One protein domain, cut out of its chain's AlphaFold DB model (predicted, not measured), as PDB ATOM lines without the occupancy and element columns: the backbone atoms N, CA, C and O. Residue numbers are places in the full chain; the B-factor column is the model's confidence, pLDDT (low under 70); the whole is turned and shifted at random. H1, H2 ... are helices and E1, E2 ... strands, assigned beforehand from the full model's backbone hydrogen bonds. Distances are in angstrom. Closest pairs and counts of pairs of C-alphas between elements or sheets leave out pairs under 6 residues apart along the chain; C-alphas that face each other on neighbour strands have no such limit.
ATOM      1  N   THR A   3      44.159  -1.380 -21.966       32.81
ATOM      2  CA  THR A   3      44.535  -1.000 -23.339       32.81
ATOM      3  C   THR A   3      46.008  -1.291 -23.649       32.81
ATOM      4  O   THR A   3      46.354  -1.653 -24.769       32.81
ATOM      5  N   LEU A   4      46.884  -1.196 -22.640       31.69
ATOM      6  CA  LEU A   4      48.308  -1.519 -22.769       31.69
ATOM      7  C   LEU A   4      48.572  -3.029 -22.858       31.69
ATOM      8  O   LEU A   4      49.535  -3.411 -23.517       31.69
ATOM      9  N   SER A   5      47.743  -3.889 -22.252       41.75
ATOM     10  CA  SER A   5      47.893  -5.348 -22.366       41.75
ATOM     11  C   SER A   5      47.441  -5.855 -23.736       41.75
ATOM     12  O   SER A   5      48.140  -6.674 -24.320       41.75
ATOM     13  N   ILE A   6      46.372  -5.280 -24.300       46.78
ATOM     14  CA  ILE A   6      45.867  -5.614 -25.644       46.78
ATOM     15  C   ILE A   6      46.861  -5.168 -26.729       46.78
ATOM     16  O   ILE A   6      47.256  -5.956 -27.584       46.78
ATOM     17  N   ILE A   7      47.381  -3.935 -26.646       40.56
ATOM     18  CA  ILE A   7      48.434  -3.461 -27.564       40.56
ATOM     19  C   ILE A   7      49.705  -4.323 -27.439       40.56
ATOM     20  O   ILE A   7      50.405  -4.530 -28.430       40.56
ATOM     21  N   ARG A   8      50.006  -4.860 -26.246       40.25
ATOM     22  CA  ARG A   8      51.151  -5.754 -25.999       40.25
ATOM     23  C   ARG A   8      50.917  -7.174 -26.529       40.25
ATOM     24  O   ARG A   8      51.854  -7.726 -27.096       40.25
ATOM     25  N   GLN A   9      49.709  -7.725 -26.411       47.28
ATOM     26  CA  GLN A   9      49.324  -9.020 -26.993       47.28
ATOM     27  C   GLN A   9      49.376  -8.979 -28.528       47.28
ATOM     28  O   GLN A   9      49.977  -9.860 -29.137       47.28
ATOM     29  N   ASN A  10      48.925  -7.889 -29.154       46.69
ATOM     30  CA  ASN A  10      49.009  -7.725 -30.617       46.69
ATOM     31  C   ASN A  10      50.446  -7.550 -31.086       46.69
ATOM     32  O   ASN A  10      50.862  -8.112 -32.097       46.69
ATOM     33  N   ARG A  11      51.247  -6.795 -30.322       41.75
ATOM     34  CA  ARG A  11      52.685  -6.674 -30.580       41.75
ATOM     35  C   ARG A  11      53.423  -7.999 -30.416       41.75
ATOM     36  O   ARG A  11      54.451  -8.159 -31.066       41.75
ATOM     37  N   LEU A  12      52.948  -8.897 -29.552       46.50
ATOM     38  CA  LEU A  12      53.511 -10.234 -29.344       46.50
ATOM     39  C   LEU A  12      53.106 -11.210 -30.453       46.50
ATOM     40  O   LEU A  12      53.947 -12.001 -30.856       46.50
ATOM     41  N   MET A  13      51.894 -11.114 -31.004       50.94
ATOM     42  CA  MET A  13      51.495 -11.937 -32.155       50.94
ATOM     43  C   MET A  13      52.113 -11.457 -33.482       50.94
ATOM     44  O   MET A  13      52.413 -12.269 -34.350       50.94
ATOM     45  N   LEU A  14      52.388 -10.153 -33.631       46.75
ATOM     46  CA  LEU A  14      53.062  -9.593 -34.817       46.75
ATOM     47  C   LEU A  14      54.600  -9.653 -34.752       46.75
ATOM     48  O   LEU A  14      55.271  -9.593 -35.786       46.75
ATOM     49  N   ARG A  15      55.201  -9.770 -33.560       46.19
ATOM     50  CA  ARG A  15      56.643 -10.021 -33.419       46.19
ATOM     51  C   ARG A  15      56.866 -11.511 -33.246       46.19
ATOM     52  O   ARG A  15      56.552 -12.044 -32.193       46.19
ATOM     53  N   ARG A  16      57.494 -12.140 -34.247       50.22
ATOM     54  CA  ARG A  16      58.001 -13.522 -34.169       50.22
ATOM     55  C   ARG A  16      58.477 -13.836 -32.737       50.22
ATOM     56  O   ARG A  16      59.355 -13.105 -32.255       50.22
ATOM     57  N   PRO A  17      57.949 -14.884 -32.079       55.69
ATOM     58  CA  PRO A  17      58.365 -15.238 -30.731       55.69
ATOM     59  C   PRO A  17      59.888 -15.407 -30.674       55.69
ATOM     60  O   PRO A  17      60.526 -15.815 -31.655       55.69
ATOM     61  N   SER A  18      60.495 -15.031 -29.543       56.50
ATOM     62  CA  SER A  18      61.952 -15.067 -29.389       56.50
ATOM     63  C   SER A  18      62.479 -16.485 -29.647       56.50
ATOM     64  O   SER A  18      61.774 -17.473 -29.432       56.50
ATOM     65  N   LYS A  19      63.724 -16.611 -30.131       60.62
ATOM     66  CA  LYS A  19      64.295 -17.916 -30.527       60.62
ATOM     67  C   LYS A  19      64.193 -18.974 -29.417       60.62
ATOM     68  O   LYS A  19      63.966 -20.136 -29.727       60.62
ATOM     69  N   LEU A  20      64.314 -18.560 -28.153       60.75
ATOM     70  CA  LEU A  20      64.179 -19.426 -26.979       60.75
ATOM     71  C   LEU A  20      62.740 -19.902 -26.756       60.75
ATOM     72  O   LEU A  20      62.533 -21.091 -26.550       60.75
ATOM     73  N   VAL A  21      61.755 -19.006 -26.858       60.53
ATOM     74  CA  VAL A  21      60.333 -19.366 -26.722       60.53
ATOM     75  C   VAL A  21      59.917 -20.293 -27.860       60.53
ATOM     76  O   VAL A  21      59.356 -21.349 -27.609       60.53
ATOM     77  N   ARG A  22      60.311 -19.990 -29.104       61.78
ATOM     78  CA  ARG A  22      60.086 -20.892 -30.245       61.78
ATOM     79  C   ARG A  22      60.720 -22.264 -30.049       61.78
ATOM     80  O   ARG A  22      60.110 -23.261 -30.417       61.78
ATOM     81  N   ALA A  23      61.938 -22.326 -29.514       63.62
ATOM     82  CA  ALA A  23      62.600 -23.595 -29.236       63.62
ATOM     83  C   ALA A  23      61.858 -24.379 -28.143       63.62
ATOM     84  O   ALA A  23      61.587 -25.557 -28.341       63.62
ATOM     85  N   ALA A  24      61.462 -23.726 -27.047       62.66
ATOM     86  CA  ALA A  24      60.698 -24.347 -25.967       62.66
ATOM     87  C   ALA A  24      59.326 -24.852 -26.447       62.66
ATOM     88  O   ALA A  24      58.998 -26.016 -26.231       62.66
ATOM     89  N   CYS A  25      58.573 -24.032 -27.184       59.31
ATOM     90  CA  CYS A  25      57.290 -24.419 -27.776       59.31
ATOM     91  C   CYS A  25      57.454 -25.534 -28.815       59.31
ATOM     92  O   CYS A  25      56.659 -26.461 -28.840       59.31
ATOM     93  N   ASN A  26      58.508 -25.525 -29.639       63.19
ATOM     94  CA  ASN A  26      58.776 -26.631 -30.565       63.19
ATOM     95  C   ASN A  26      59.191 -27.926 -29.845       63.19
ATOM     96  O   ASN A  26      58.934 -29.009 -30.362       63.19
ATOM     97  N   ILE A  27      59.846 -27.847 -28.688       66.50
ATOM     98  CA  ILE A  27      60.212 -29.032 -27.900       66.50
ATOM     99  C   ILE A  27      58.976 -29.608 -27.200       66.50
ATOM    100  O   ILE A  27      58.776 -30.820 -27.236       66.50
ATOM    101  N   LEU A  28      58.143 -28.752 -26.603       61.00
ATOM    102  CA  LEU A  28      56.964 -29.162 -25.835       61.00
ATOM    103  C   LEU A  28      55.774 -29.518 -26.733       61.00
ATOM    104  O   LEU A  28      55.176 -30.573 -26.561       61.00
ATOM    105  N   LEU A  29      55.479 -28.667 -27.717       64.44
ATOM    106  CA  LEU A  29      54.275 -28.723 -28.552       64.44
ATOM    107  C   LEU A  29      54.569 -29.029 -30.031       64.44
ATOM    108  O   LEU A  29      53.677 -29.094 -30.879       64.44
ATOM    109  N   GLY A  30      55.840 -29.233 -30.398       60.81
ATOM    110  CA  GLY A  30      56.219 -29.477 -31.793       60.81
ATOM    111  C   GLY A  30      55.663 -30.779 -32.364       60.81
ATOM    112  O   GLY A  30      55.578 -30.916 -33.583       60.81
ATOM    113  N   ARG A  31      55.258 -31.735 -31.518       66.12
ATOM    114  CA  ARG A  31      54.577 -32.959 -31.962       66.12
ATOM    115  C   ARG A  31      53.145 -32.672 -32.414       66.12
ATOM    116  O   ARG A  31      52.757 -33.180 -33.462       66.12
ATOM    117  N   GLU A  32      52.404 -31.836 -31.686       64.56
ATOM    118  CA  GLU A  32      51.064 -31.394 -32.099       64.56
ATOM    119  C   GLU A  32      51.162 -30.472 -33.314       64.56
ATOM    120  O   GLU A  32      50.464 -30.669 -34.303       64.56
ATOM    121  N   LYS A  33      52.130 -29.548 -33.336       62.81
ATOM    122  CA  LYS A  33      52.384 -28.697 -34.510       62.81
ATOM    123  C   LYS A  33      52.689 -29.492 -35.785       62.81
ATOM    124  O   LYS A  33      52.272 -29.101 -36.877       62.81
ATOM    125  N   LYS A  34      53.400 -30.618 -35.661       67.31
ATOM    126  CA  LYS A  34      53.663 -31.533 -36.782       67.31
ATOM    127  C   LYS A  34      52.395 -32.205 -37.308       67.31
ATOM    128  O   LYS A  34      52.352 -32.478 -38.502       67.31
ATOM    129  N   GLN A  35      51.375 -32.437 -36.474       65.75
ATOM    130  CA  GLN A  35      50.076 -32.939 -36.951       65.75
ATOM    131  C   GLN A  35      49.389 -31.925 -37.874       65.75
ATOM    132  O   GLN A  35      48.755 -32.319 -38.845       65.75
ATOM    133  N   PHE A  36      49.607 -30.630 -37.636       63.59
ATOM    134  CA  PHE A  36      49.155 -29.534 -38.504       63.59
ATOM    135  C   PHE A  36      50.174 -29.158 -39.600       63.59
ATOM    136  O   PHE A  36      50.106 -28.078 -40.186       63.59
ATOM    137  N   GLY A  37      51.147 -30.034 -39.875       60.25
ATOM    138  CA  GLY A  37      52.031 -29.938 -41.037       60.25
ATOM    139  C   GLY A  37      53.180 -28.929 -40.946       60.25
ATOM    140  O   GLY A  37      53.796 -28.664 -41.967       60.25
ATOM    141  N   ASN A  38      53.501 -28.348 -39.779       67.38
ATOM    142  CA  ASN A  38      54.492 -27.253 -39.605       67.38
ATOM    143  C   ASN A  38      54.234 -25.960 -40.416       67.38
ATOM    144  O   ASN A  38      54.921 -24.951 -40.202       67.38
ATOM    145  N   GLU A  39      53.263 -25.983 -41.325       73.06
ATOM    146  CA  GLU A  39      52.918 -24.921 -42.264       73.06
ATOM    147  C   GLU A  39      51.688 -24.128 -41.831       73.06
ATOM    148  O   GLU A  39      51.485 -23.029 -42.339       73.06
ATOM    149  N   LEU A  40      50.902 -24.619 -40.865       74.62
ATOM    150  CA  LEU A  40      49.778 -23.858 -40.333       74.62
ATOM    151  C   LEU A  40      50.283 -22.563 -39.678       74.62
ATOM    152  O   LEU A  40      51.039 -22.590 -38.705       74.62
ATOM    153  N   ARG A  41      49.874 -21.426 -40.248       76.88
ATOM    154  CA  ARG A  41      50.219 -20.071 -39.775       76.88
ATOM    155  C   ARG A  41      49.015 -19.233 -39.399       76.88
ATOM    156  O   ARG A  41      49.193 -18.235 -38.712       76.88
ATOM    157  N   LEU A  42      47.834 -19.596 -39.887       82.06
ATOM    158  CA  LEU A  42      46.642 -18.775 -39.799       82.06
ATOM    159  C   LEU A  42      45.418 -19.653 -39.564       82.06
ATOM    160  O   LEU A  42      45.241 -20.661 -40.244       82.06
ATOM    161  N   VAL A  43      44.568 -19.226 -38.641       85.00
ATOM    162  CA  VAL A  43      43.238 -19.776 -38.401       85.00
ATOM    163  C   VAL A  43      42.250 -18.617 -38.441       85.00
ATOM    164  O   VAL A  43      42.444 -17.612 -37.761       85.00
ATOM    165  N   ILE A  44      41.199 -18.757 -39.247       86.88
ATOM    166  CA  ILE A  44      40.089 -17.802 -39.307       86.88
ATOM    167  C   ILE A  44      38.901 -18.450 -38.607       86.88
ATOM    168  O   ILE A  44      38.489 -19.549 -38.975       86.88
ATOM    169  N   LEU A  45      38.367 -17.780 -37.593       87.88
ATOM    170  CA  LEU A  45      37.251 -18.260 -36.790       87.88
ATOM    171  C   LEU A  45      36.016 -17.425 -37.064       87.88
ATOM    172  O   LEU A  45      36.086 -16.200 -37.053       87.88
ATOM    173  N   LEU A  46      34.892 -18.099 -37.296       85.69
ATOM    174  CA  LEU A  46      33.601 -17.471 -37.540       85.69
ATOM    175  C   LEU A  46      32.599 -17.908 -36.474       85.69
ATOM    176  O   LEU A  46      32.554 -19.081 -36.107       85.69
ATOM    177  N   GLY A  47      31.776 -16.971 -36.006       73.62
ATOM    178  CA  GLY A  47      30.603 -17.255 -35.170       73.62
ATOM    179  C   GLY A  47      30.884 -17.581 -33.700       73.62
ATOM    180  O   GLY A  47      29.990 -17.403 -32.883       73.62
ATOM    181  N   ASN A  48      32.110 -17.973 -33.346       76.69
ATOM    182  CA  ASN A  48      32.519 -18.258 -31.971       76.69
ATOM    183  C   ASN A  48      33.812 -17.521 -31.608       76.69
ATOM    184  O   ASN A  48      34.693 -17.315 -32.446       76.69
ATOM    185  N   THR A  49      33.945 -17.180 -30.330       76.31
ATOM    186  CA  THR A  49      35.193 -16.691 -29.735       76.31
ATOM    187  C   THR A  49      35.950 -17.843 -29.093       76.31
ATOM    188  O   THR A  49      35.337 -18.711 -28.471       76.31
ATOM    189  N   LEU A  50      37.277 -17.839 -29.200       79.88
ATOM    190  CA  LEU A  50      38.100 -18.756 -28.416       79.88
ATOM    191  C   LEU A  50      38.113 -18.361 -26.944       79.88
ATOM    192  O   LEU A  50      38.107 -17.180 -26.596       79.88
ATOM    193  N   GLU A  51      38.248 -19.364 -26.084       80.88
ATOM    194  CA  GLU A  51      38.651 -19.124 -24.706       80.88
ATOM    195  C   GLU A  51      40.116 -18.656 -24.645       80.88
ATOM    196  O   GLU A  51      40.929 -18.919 -25.540       80.88
ATOM    197  N   GLU A  52      40.481 -17.970 -23.560       76.25
ATOM    198  CA  GLU A  52      41.819 -17.390 -23.396       76.25
ATOM    199  C   GLU A  52      42.928 -18.451 -23.512       76.25
ATOM    200  O   GLU A  52      43.931 -18.234 -24.194       76.25
ATOM    201  N   TYR A  53      42.729 -19.635 -22.923       75.19
ATOM    202  CA  TYR A  53      43.721 -20.713 -22.982       75.19
ATOM    203  C   TYR A  53      43.932 -21.245 -24.410       75.19
ATOM    204  O   TYR A  53      45.058 -21.577 -24.777       75.19
ATOM    205  N   GLN A  54      42.876 -21.293 -25.229       79.75
ATOM    206  CA  GLN A  54      42.942 -21.764 -26.617       79.75
ATOM    207  C   GLN A  54      43.693 -20.754 -27.487       79.75
ATOM    208  O   GLN A  54      44.543 -21.130 -28.295       79.75
ATOM    209  N   SER A  55      43.419 -19.467 -27.271       76.88
ATOM    210  CA  SER A  55      44.122 -18.370 -27.941       76.88
ATOM    211  C   SER A  55      45.614 -18.367 -27.595       76.88
ATOM    212  O   SER A  55      46.455 -18.230 -28.483       76.88
ATOM    213  N   ASN A  56      45.950 -18.577 -26.317       72.62
ATOM    214  CA  ASN A  56      47.334 -18.660 -25.852       72.62
ATOM    215  C   ASN A  56      48.067 -19.865 -26.453       72.62
ATOM    216  O   ASN A  56      49.187 -19.715 -26.934       72.62
ATOM    217  N   LEU A  57      47.415 -21.031 -26.513       75.19
ATOM    218  CA  LEU A  57      47.987 -22.224 -27.138       75.19
ATOM    219  C   LEU A  57      48.324 -21.990 -28.619       75.19
ATOM    220  O   LEU A  57      49.408 -22.353 -29.073       75.19
ATOM    221  N   LEU A  58      47.419 -21.369 -29.383       77.81
ATOM    222  CA  LEU A  58      47.657 -21.081 -30.801       77.81
ATOM    223  C   LEU A  58      48.782 -20.054 -30.989       77.81
ATOM    224  O   LEU A  58      49.632 -20.230 -31.864       77.81
ATOM    225  N   ALA A  59      48.860 -19.050 -30.114       76.25
ATOM    226  CA  ALA A  59      49.965 -18.098 -30.105       76.25
ATOM    227  C   ALA A  59      51.318 -18.774 -29.805       76.25
ATOM    228  O   ALA A  59      52.298 -18.518 -30.509       76.25
ATOM    229  N   ASP A  60      51.371 -19.682 -28.826       71.56
ATOM    230  CA  ASP A  60      52.569 -20.469 -28.489       71.56
ATOM    231  C   ASP A  60      52.996 -21.389 -29.642       71.56
ATOM    232  O   ASP A  60      54.186 -21.615 -29.886       71.56
ATOM    233  N   LEU A  61      52.023 -21.869 -30.416       72.62
ATOM    234  CA  LEU A  61      52.244 -22.624 -31.645       72.62
ATOM    235  C   LEU A  61      52.654 -21.751 -32.840       72.62
ATOM    236  O   LEU A  61      52.940 -22.308 -33.903       72.62
ATOM    237  N   ASP A  62      52.781 -20.426 -32.687       73.88
ATOM    238  CA  ASP A  62      53.085 -19.474 -33.769       73.88
ATOM    239  C   ASP A  62      52.017 -19.526 -34.884       73.88
ATOM    240  O   ASP A  62      52.337 -19.433 -36.073       73.88
ATOM    241  N   VAL A  63      50.756 -19.720 -34.478       76.94
ATOM    242  CA  VAL A  63      49.556 -19.709 -35.321       76.94
ATOM    243  C   VAL A  63      48.769 -18.437 -35.021       76.94
ATOM    244  O   VAL A  63      48.339 -18.199 -33.895       76.94
ATOM    245  N   PHE A  64      48.580 -17.607 -36.041       79.25
ATOM    246  CA  PHE A  64      47.800 -16.384 -35.941       79.25
ATOM    247  C   PHE A  64      46.308 -16.710 -36.004       79.25
ATOM    248  O   PHE A  64      45.880 -17.479 -36.864       79.25
ATOM    249  N   VAL A  65      45.518 -16.128 -35.109       82.94
ATOM    250  CA  VAL A  65      44.064 -16.313 -35.080       82.94
ATOM    251  C   VAL A  65      43.400 -15.006 -35.474       82.94
ATOM    252  O   VAL A  65      43.725 -13.962 -34.916       82.94
ATOM    253  N   ILE A  66      42.477 -15.076 -36.428       85.44
ATOM    254  CA  ILE A  66      41.619 -13.961 -36.825       85.44
ATOM    255  C   ILE A  66      40.187 -14.345 -36.487       85.44
ATOM    256  O   ILE A  66      39.664 -15.317 -37.035       85.44
ATOM    257  N   HIS A  67      39.533 -13.569 -35.630       88.06
ATOM    258  CA  HIS A  67      38.096 -13.677 -35.447       88.06
ATOM    259  C   HIS A  67      37.402 -12.863 -36.526       88.06
ATOM    260  O   HIS A  67      37.782 -11.741 -36.863       88.06
ATOM    261  N   SER A  68      36.377 -13.460 -37.103       90.44
ATOM    262  CA  SER A  68      35.580 -12.867 -38.157       90.44
ATOM    263  C   SER A  68      34.100 -13.077 -37.873       90.44
ATOM    264  O   SER A  68      33.686 -14.061 -37.263       90.44
ATOM    265  N   TYR A  69      33.301 -12.112 -38.298       90.88
ATOM    266  CA  TYR A  69      31.855 -12.172 -38.233       90.88
ATOM    267  C   TYR A  69      31.302 -12.188 -39.652       90.88
ATOM    268  O   TYR A  69      31.870 -11.581 -40.568       90.88
ATOM    269  N   GLY A  70      30.208 -12.914 -39.827       91.12
ATOM    270  CA  GLY A  70      29.556 -13.097 -41.107       91.12
ATOM    271  C   GLY A  70      28.186 -13.733 -40.949       91.12
ATOM    272  O   GLY A  70      27.936 -14.456 -39.983       91.12
ATOM    273  N   CYS A  71      27.324 -13.471 -41.918       89.19
ATOM    274  CA  CYS A  71      25.996 -14.053 -42.038       89.19
ATOM    275  C   CYS A  71      25.721 -14.379 -43.513       89.19
ATOM    276  O   CYS A  71      26.365 -13.839 -44.418       89.19
ATOM    277  N   MET A  72      24.803 -15.309 -43.773       90.94
ATOM    278  CA  MET A  72      24.513 -15.729 -45.150       90.94
ATOM    279  C   MET A  72      23.803 -14.622 -45.935       90.94
ATOM    280  O   MET A  72      24.027 -14.469 -47.132       90.94
ATOM    281  N   GLU A  73      22.997 -13.829 -45.241       91.88
ATOM    282  CA  GLU A  73      22.195 -12.719 -45.744       91.88
ATOM    283  C   GLU A  73      23.065 -11.604 -46.335       91.88
ATOM    284  O   GLU A  73      22.687 -10.994 -47.332       91.88
ATOM    285  N   ALA A  74      24.260 -11.395 -45.777       87.75
ATOM    286  CA  ALA A  74      25.244 -10.432 -46.269       87.75
ATOM    287  C   ALA A  74      26.276 -11.050 -47.237       87.75
ATOM    288  O   ALA A  74      27.285 -10.427 -47.556       87.75
ATOM    289  N   GLY A  75      26.058 -12.288 -47.698       87.00
ATOM    290  CA  GLY A  75      26.964 -12.960 -48.635       87.00
ATOM    291  C   GLY A  75      28.235 -13.538 -48.000       87.00
ATOM    292  O   GLY A  75      29.178 -13.865 -48.721       87.00
ATOM    293  N   GLY A  76      28.270 -13.704 -46.672       88.75
ATOM    294  CA  GLY A  76      29.365 -14.349 -45.951       88.75
ATOM    295  C   GLY A  76      30.046 -13.430 -44.941       88.75
ATOM    296  O   GLY A  76      29.412 -12.946 -44.010       88.75
ATOM    297  N   LEU A  77      31.364 -13.265 -45.069       90.81
ATOM    298  CA  LEU A  77      32.190 -12.496 -44.135       90.81
ATOM    299  C   LEU A  77      31.957 -10.990 -44.274       90.81
ATOM    300  O   LEU A  77      32.065 -10.450 -45.371       90.81
ATOM    301  N   VAL A  78      31.723 -10.308 -43.150       93.25
ATOM    302  CA  VAL A  78      31.400  -8.868 -43.120       93.25
ATOM    303  C   VAL A  78      32.369  -8.060 -42.264       93.25
ATOM    304  O   VAL A  78      32.630  -6.897 -42.563       93.25
ATOM    305  N   ALA A  79      32.950  -8.664 -41.223       92.56
ATOM    306  CA  ALA A  79      33.885  -7.990 -40.328       92.56
ATOM    307  C   ALA A  79      34.975  -8.929 -39.807       92.56
ATOM    308  O   ALA A  79      34.762 -10.135 -39.694       92.56
ATOM    309  N   SER A  80      36.132  -8.375 -39.437       90.81
ATOM    310  CA  SER A  80      37.216  -9.120 -38.782       90.81
ATOM    311  C   SER A  80      37.980  -8.274 -37.765       90.81
ATOM    312  O   SER A  80      37.970  -7.046 -37.845       90.81
ATOM    313  N   ASP A  81      38.652  -8.925 -36.818       86.38
ATOM    314  CA  ASP A  81      39.476  -8.289 -35.781       86.38
ATOM    315  C   ASP A  81      40.985  -8.293 -36.105       86.38
ATOM    316  O   ASP A  81      41.817  -8.089 -35.221       86.38
ATOM    317  N   VAL A  82      41.342  -8.474 -37.384       82.19
ATOM    318  CA  VAL A  82      42.726  -8.658 -37.867       82.19
ATOM    319  C   VAL A  82      43.709  -7.577 -37.391       82.19
ATOM    320  O   VAL A  82      44.878  -7.866 -37.139       82.19
ATOM    321  N   ASP A  83      43.239  -6.338 -37.237       75.31
ATOM    322  CA  ASP A  83      44.061  -5.213 -36.787       75.31
ATOM    323  C   ASP A  83      44.247  -5.194 -35.264       75.31
ATOM    324  O   ASP A  83      45.317  -4.859 -34.743       75.31
ATOM    325  N   VAL A  84      43.163  -5.471 -34.534       74.25
ATOM    326  CA  VAL A  84      43.100  -5.403 -33.077       74.25
ATOM    327  C   VAL A  84      42.122  -6.478 -32.588       74.25
ATOM    328  O   VAL A  84      40.925  -6.324 -32.818       74.25
ATOM    329  N   PRO A  85      42.587  -7.505 -31.854       74.00
ATOM    330  CA  PRO A  85      41.764  -8.562 -31.300       74.00
ATOM    331  C   PRO A  85      40.585  -8.023 -30.519       74.00
ATOM    332  O   PRO A  85      40.705  -7.036 -29.777       74.00
ATOM    333  N   ASN A  86      39.449  -8.693 -30.690       74.25
ATOM    334  CA  ASN A  86      38.161  -8.313 -30.114       74.25
ATOM    335  C   ASN A  86      37.667  -6.918 -30.543       74.25
ATOM    336  O   ASN A  86      36.745  -6.377 -29.935       74.25
ATOM    337  N   ARG A  87      38.261  -6.308 -31.575       83.50
ATOM    338  CA  ARG A  87      37.763  -5.076 -32.196       83.50
ATOM    339  C   ARG A  87      37.535  -5.311 -33.675       83.50
ATOM    340  O   ARG A  87      38.390  -5.027 -34.512       83.50
ATOM    341  N   PHE A  88      36.344  -5.814 -33.968       88.75
ATOM    342  CA  PHE A  88      35.889  -6.022 -35.327       88.75
ATOM    343  C   PHE A  88      35.856  -4.706 -36.099       88.75
ATOM    344  O   PHE A  88      35.382  -3.680 -35.611       88.75
ATOM    345  N   LYS A  89      36.347  -4.764 -37.330       91.12
ATOM    346  CA  LYS A  89      36.161  -3.736 -38.344       91.12
ATOM    347  C   LYS A  89      35.471  -4.350 -39.546       91.12
ATOM    348  O   LYS A  89      35.750  -5.500 -39.890       91.12
ATOM    349  N   ALA A  90      34.602  -3.565 -40.175       92.94
ATOM    350  CA  ALA A  90      33.996  -3.932 -41.443       92.94
ATOM    351  C   ALA A  90      35.086  -4.234 -42.483       92.94
ATOM    352  O   ALA A  90      36.127  -3.566 -42.525       92.94
ATOM    353  N   LEU A  91      34.857  -5.262 -43.295       91.88
ATOM    354  CA  LEU A  91      35.732  -5.587 -44.412       91.88
ATOM    355  C   LEU A  91      35.624  -4.517 -45.512       91.88
ATOM    356  O   LEU A  91      34.612  -3.821 -45.608       91.88
ATOM    357  N   PRO A  92      36.656  -4.369 -46.364       90.88
ATOM    358  CA  PRO A  92      36.606  -3.424 -47.472       90.88
ATOM    359  C   PRO A  92      35.368  -3.637 -48.353       90.88
ATOM    360  O   PRO A  92      35.130  -4.741 -48.834       90.88
ATOM    361  N   GLY A  93      34.605  -2.565 -48.579       91.94
ATOM    362  CA  GLY A  93      33.377  -2.597 -49.383       91.94
ATOM    363  C   GLY A  93      32.099  -2.924 -48.606       91.94
ATOM    364  O   GLY A  93      31.031  -2.894 -49.207       91.94
ATOM    365  N   VAL A  94      32.193  -3.185 -47.299       93.75
ATOM    366  CA  VAL A  94      31.046  -3.402 -46.409       93.75
ATOM    367  C   VAL A  94      30.869  -2.190 -45.496       93.75
ATOM    368  O   VAL A  94      31.842  -1.665 -44.951       93.75
ATOM    369  N   GLU A  95      29.628  -1.749 -45.310       93.12
ATOM    370  CA  GLU A  95      29.268  -0.760 -44.298       93.12
ATOM    371  C   GLU A  95      28.571  -1.478 -43.144       93.12
ATOM    372  O   GLU A  95      27.714  -2.316 -43.371       93.12
ATOM    373  N   ILE A  96      28.949  -1.176 -41.903       93.56
ATOM    374  CA  ILE A  96      28.275  -1.727 -40.725       93.56
ATOM    375  C   ILE A  96      27.794  -0.571 -39.866       93.56
ATOM    376  O   ILE A  96      28.568   0.338 -39.551       93.56
ATOM    377  N   ARG A  97      26.527  -0.624 -39.461       94.50
ATOM    378  CA  ARG A  97      25.903   0.347 -38.561       94.50
ATOM    379  C   ARG A  97      25.339  -0.371 -37.347       94.50
ATOM    380  O   ARG A  97      24.821  -1.474 -37.463       94.50
ATOM    381  N   VAL A  98      25.425   0.276 -36.190       95.75
ATOM    382  CA  VAL A  98      24.751  -0.177 -34.970       95.75
ATOM    383  C   VAL A  98      23.598   0.779 -34.712       95.75
ATOM    384  O   VAL A  98      23.824   1.989 -34.624       95.75
ATOM    385  N   VAL A  99      22.376   0.256 -34.643       97.31
ATOM    386  CA  VAL A  99      21.152   1.059 -34.533       97.31
ATOM    387  C   VAL A  99      20.296   0.661 -33.335       97.31
ATOM    388  O   VAL A  99      20.350  -0.474 -32.867       97.31
ATOM    389  N   ASN A 100      19.511   1.604 -32.819       96.62
ATOM    390  CA  ASN A 100      18.495   1.334 -31.800       96.62
ATOM    391  C   ASN A 100      17.174   0.828 -32.426       96.62
ATOM    392  O   ASN A 100      17.054   0.678 -33.640       96.62
ATOM    393  N   ASP A 101      16.154   0.629 -31.589       95.69
ATOM    394  CA  ASP A 101      14.791   0.227 -31.975       95.69
ATOM    395  C   ASP A 101      14.064   1.233 -32.892       95.69
ATOM    396  O   ASP A 101      13.032   0.914 -33.485       95.69
ATOM    397  N   ARG A 102      14.602   2.449 -33.029       95.81
ATOM    398  CA  ARG A 102      14.105   3.517 -33.907       95.81
ATOM    399  C   ARG A 102      14.921   3.667 -35.194       95.81
ATOM    400  O   ARG A 102      14.689   4.621 -35.933       95.81
ATOM    401  N   ASN A 103      15.846   2.747 -35.484       93.81
ATOM    402  CA  ASN A 103      16.796   2.811 -36.604       93.81
ATOM    403  C   ASN A 103      17.756   4.017 -36.566       93.81
ATOM    404  O   ASN A 103      18.291   4.431 -37.598       93.81
ATOM    405  N   GLU A 104      18.004   4.589 -35.391       96.50
ATOM    406  CA  GLU A 104      18.972   5.671 -35.213       96.50
ATOM    407  C   GLU A 104      20.347   5.089 -34.872       96.50
ATOM    408  O   GLU A 104      20.449   4.156 -34.076       96.50
ATOM    409  N   ILE A 105      21.413   5.647 -35.458       96.62
ATOM    410  CA  ILE A 105      22.791   5.224 -35.168       96.62
ATOM    411  C   ILE A 105      23.119   5.545 -33.706       96.62
ATOM    412  O   ILE A 105      22.990   6.693 -33.277       96.62
ATOM    413  N   VAL A 106      23.579   4.541 -32.961       96.88
ATOM    414  CA  VAL A 106      23.934   4.689 -31.542       96.88
ATOM    415  C   VAL A 106      25.382   5.151 -31.350       96.88
ATOM    416  O   VAL A 106      26.228   5.007 -32.238       96.88
ATOM    417  N   ALA A 107      25.683   5.725 -30.182       95.19
ATOM    418  CA  ALA A 107      27.020   6.214 -29.863       95.19
ATOM    419  C   ALA A 107      27.972   5.066 -29.454       95.19
ATOM    420  O   ALA A 107      27.530   3.989 -29.051       95.19
ATOM    421  N   PRO A 108      29.304   5.269 -29.519       92.88
ATOM    422  CA  PRO A 108      30.259   4.262 -29.066       92.88
ATOM    423  C   PRO A 108      30.048   3.875 -27.595       92.88
ATOM    424  O   PRO A 108      30.142   4.723 -26.709       92.88
ATOM    425  N   GLY A 109      29.848   2.581 -27.341       92.25
ATOM    426  CA  GLY A 109      29.601   2.027 -26.005       92.25
ATOM    427  C   GLY A 109      28.139   1.661 -25.752       92.25
ATOM    428  O   GLY A 109      27.881   0.847 -24.866       92.25
ATOM    429  N   ASP A 110      27.217   2.186 -26.559       94.12
ATOM    430  CA  ASP A 110      25.812   1.799 -26.523       94.12
ATOM    431  C   ASP A 110      25.585   0.518 -27.334       94.12
ATOM    432  O   ASP A 110      26.228   0.271 -28.360       94.12
ATOM    433  N   MET A 111      24.663  -0.316 -26.857       94.69
ATOM    434  CA  MET A 111      24.275  -1.556 -27.527       94.69
ATOM    435  C   MET A 111      23.138  -1.291 -28.513       94.69
ATOM    436  O   MET A 111      22.222  -0.524 -28.220       94.69
ATOM    437  N   GLY A 112      23.168  -1.976 -29.653       95.06
ATOM    438  CA  GLY A 112      22.126  -1.904 -30.672       95.06
ATOM    439  C   GLY A 112      22.179  -3.088 -31.633       95.06
ATOM    440  O   GLY A 112      23.037  -3.966 -31.512       95.06
ATOM    441  N   GLU A 113      21.246  -3.107 -32.575       94.81
ATOM    442  CA  GLU A 113      21.191  -4.082 -33.658       94.81
ATOM    443  C   GLU A 113      22.223  -3.744 -34.736       94.81
ATOM    444  O   GLU A 113      22.473  -2.576 -35.036       94.81
ATOM    445  N   LEU A 114      22.844  -4.776 -35.306       93.06
ATOM    446  CA  LEU A 114      23.875  -4.636 -36.323       93.06
ATOM    447  C   LEU A 114      23.239  -4.738 -37.713       93.06
ATOM    448  O   LEU A 114      22.703  -5.780 -38.076       93.06
ATOM    449  N   LEU A 115      23.335  -3.660 -38.488       92.94
ATOM    450  CA  LEU A 115      22.942  -3.605 -39.893       92.94
ATOM    451  C   LEU A 115      24.188  -3.663 -40.776       92.94
ATOM    452  O   LEU A 115      25.163  -2.951 -40.509       92.94
ATOM    453  N   VAL A 116      24.131  -4.502 -41.809       91.06
ATOM    454  CA  VAL A 116      25.170  -4.700 -42.832       91.06
ATOM    455  C   VAL A 116      24.615  -4.328 -44.199       91.06
ATOM    456  O   VAL A 116      23.452  -4.712 -44.459       91.06
TER     457      VAL A 116
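What this domain is: This is residues 3 to 116 of the 116 residues of the protein "Putative acyl--CoA ligase YtcI" of Lygus hesperus (UniProt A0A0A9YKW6). A small sheet, E1, E2 and E3, lies in the middle of a long, loosely built model, with H2 and H3 at one end and the E4 and E5 hairpin at the other. H4 grazes the sheet, and no helix clearly touches another. The 114 printed residues hold four named helices and five named strands, in the order H1 H2 H3 E1 H4 E2 E3 E4 E5; the class is mixed, helices and strands. The larger sheet runs E1 E2 E3, mixed; E4 and E5 are antiparallel. The whole is loose, radius of gyration of the C-alphas 17.4 A, spanning 57 by 32 by 24 A.

How they stand to each other: H1, residues 3 to 14, and H4, residues 52 to 60, are close but not clearly touching; their closest C-alphas, of Met 13 and Ala 59, are 6.7 A apart. H2, residues 19 to 28, is likewise close to H4, Cys 25 to Asp 60, 6.2 A between C-alphas, and H3, residues 30 to 35, is apart from H4. In these four helices every O i to N i+4 pair is within hydrogen-bond range. E1, residues 42 to 46, and E2, residues 64 to 71, are parallel, with N 43 and O 64 2.8 A apart. E1, H4, E2 is a strand-helix-strand unit, two parallel neighbour strands with a helix between, and its crossover is right-handed. H4 only grazes the sheet, with residues 55 to 59. E2 and E3, residues 76 to 80, form a hairpin, N 69 to O 79 2.8 A. E4, residues 97 to 99, and E5, residues 113 to 115, form another, N 97 to O 115 2.9 A.

Where its parts are: H1 begins at C-alpha 3 (44.535, -1.000, -23.339) and is 16.7 A long; H2 is 14.2 A, H4 12.3 A, E1 13.3 A. E2, 22.8 A, begins at C-alpha 64 (47.800, -16.384, -35.941). E5 ends at C-alpha 115 (22.942, -3.605, -39.893).

The domain as a whole: The C-alphas farthest apart, of Ile 27 and Arg 102, are 56.8 A apart. The printed part has no cut; the links E3 to E4 and E4 to E5 are long. Residues 3 to 38 have pLDDT under 70.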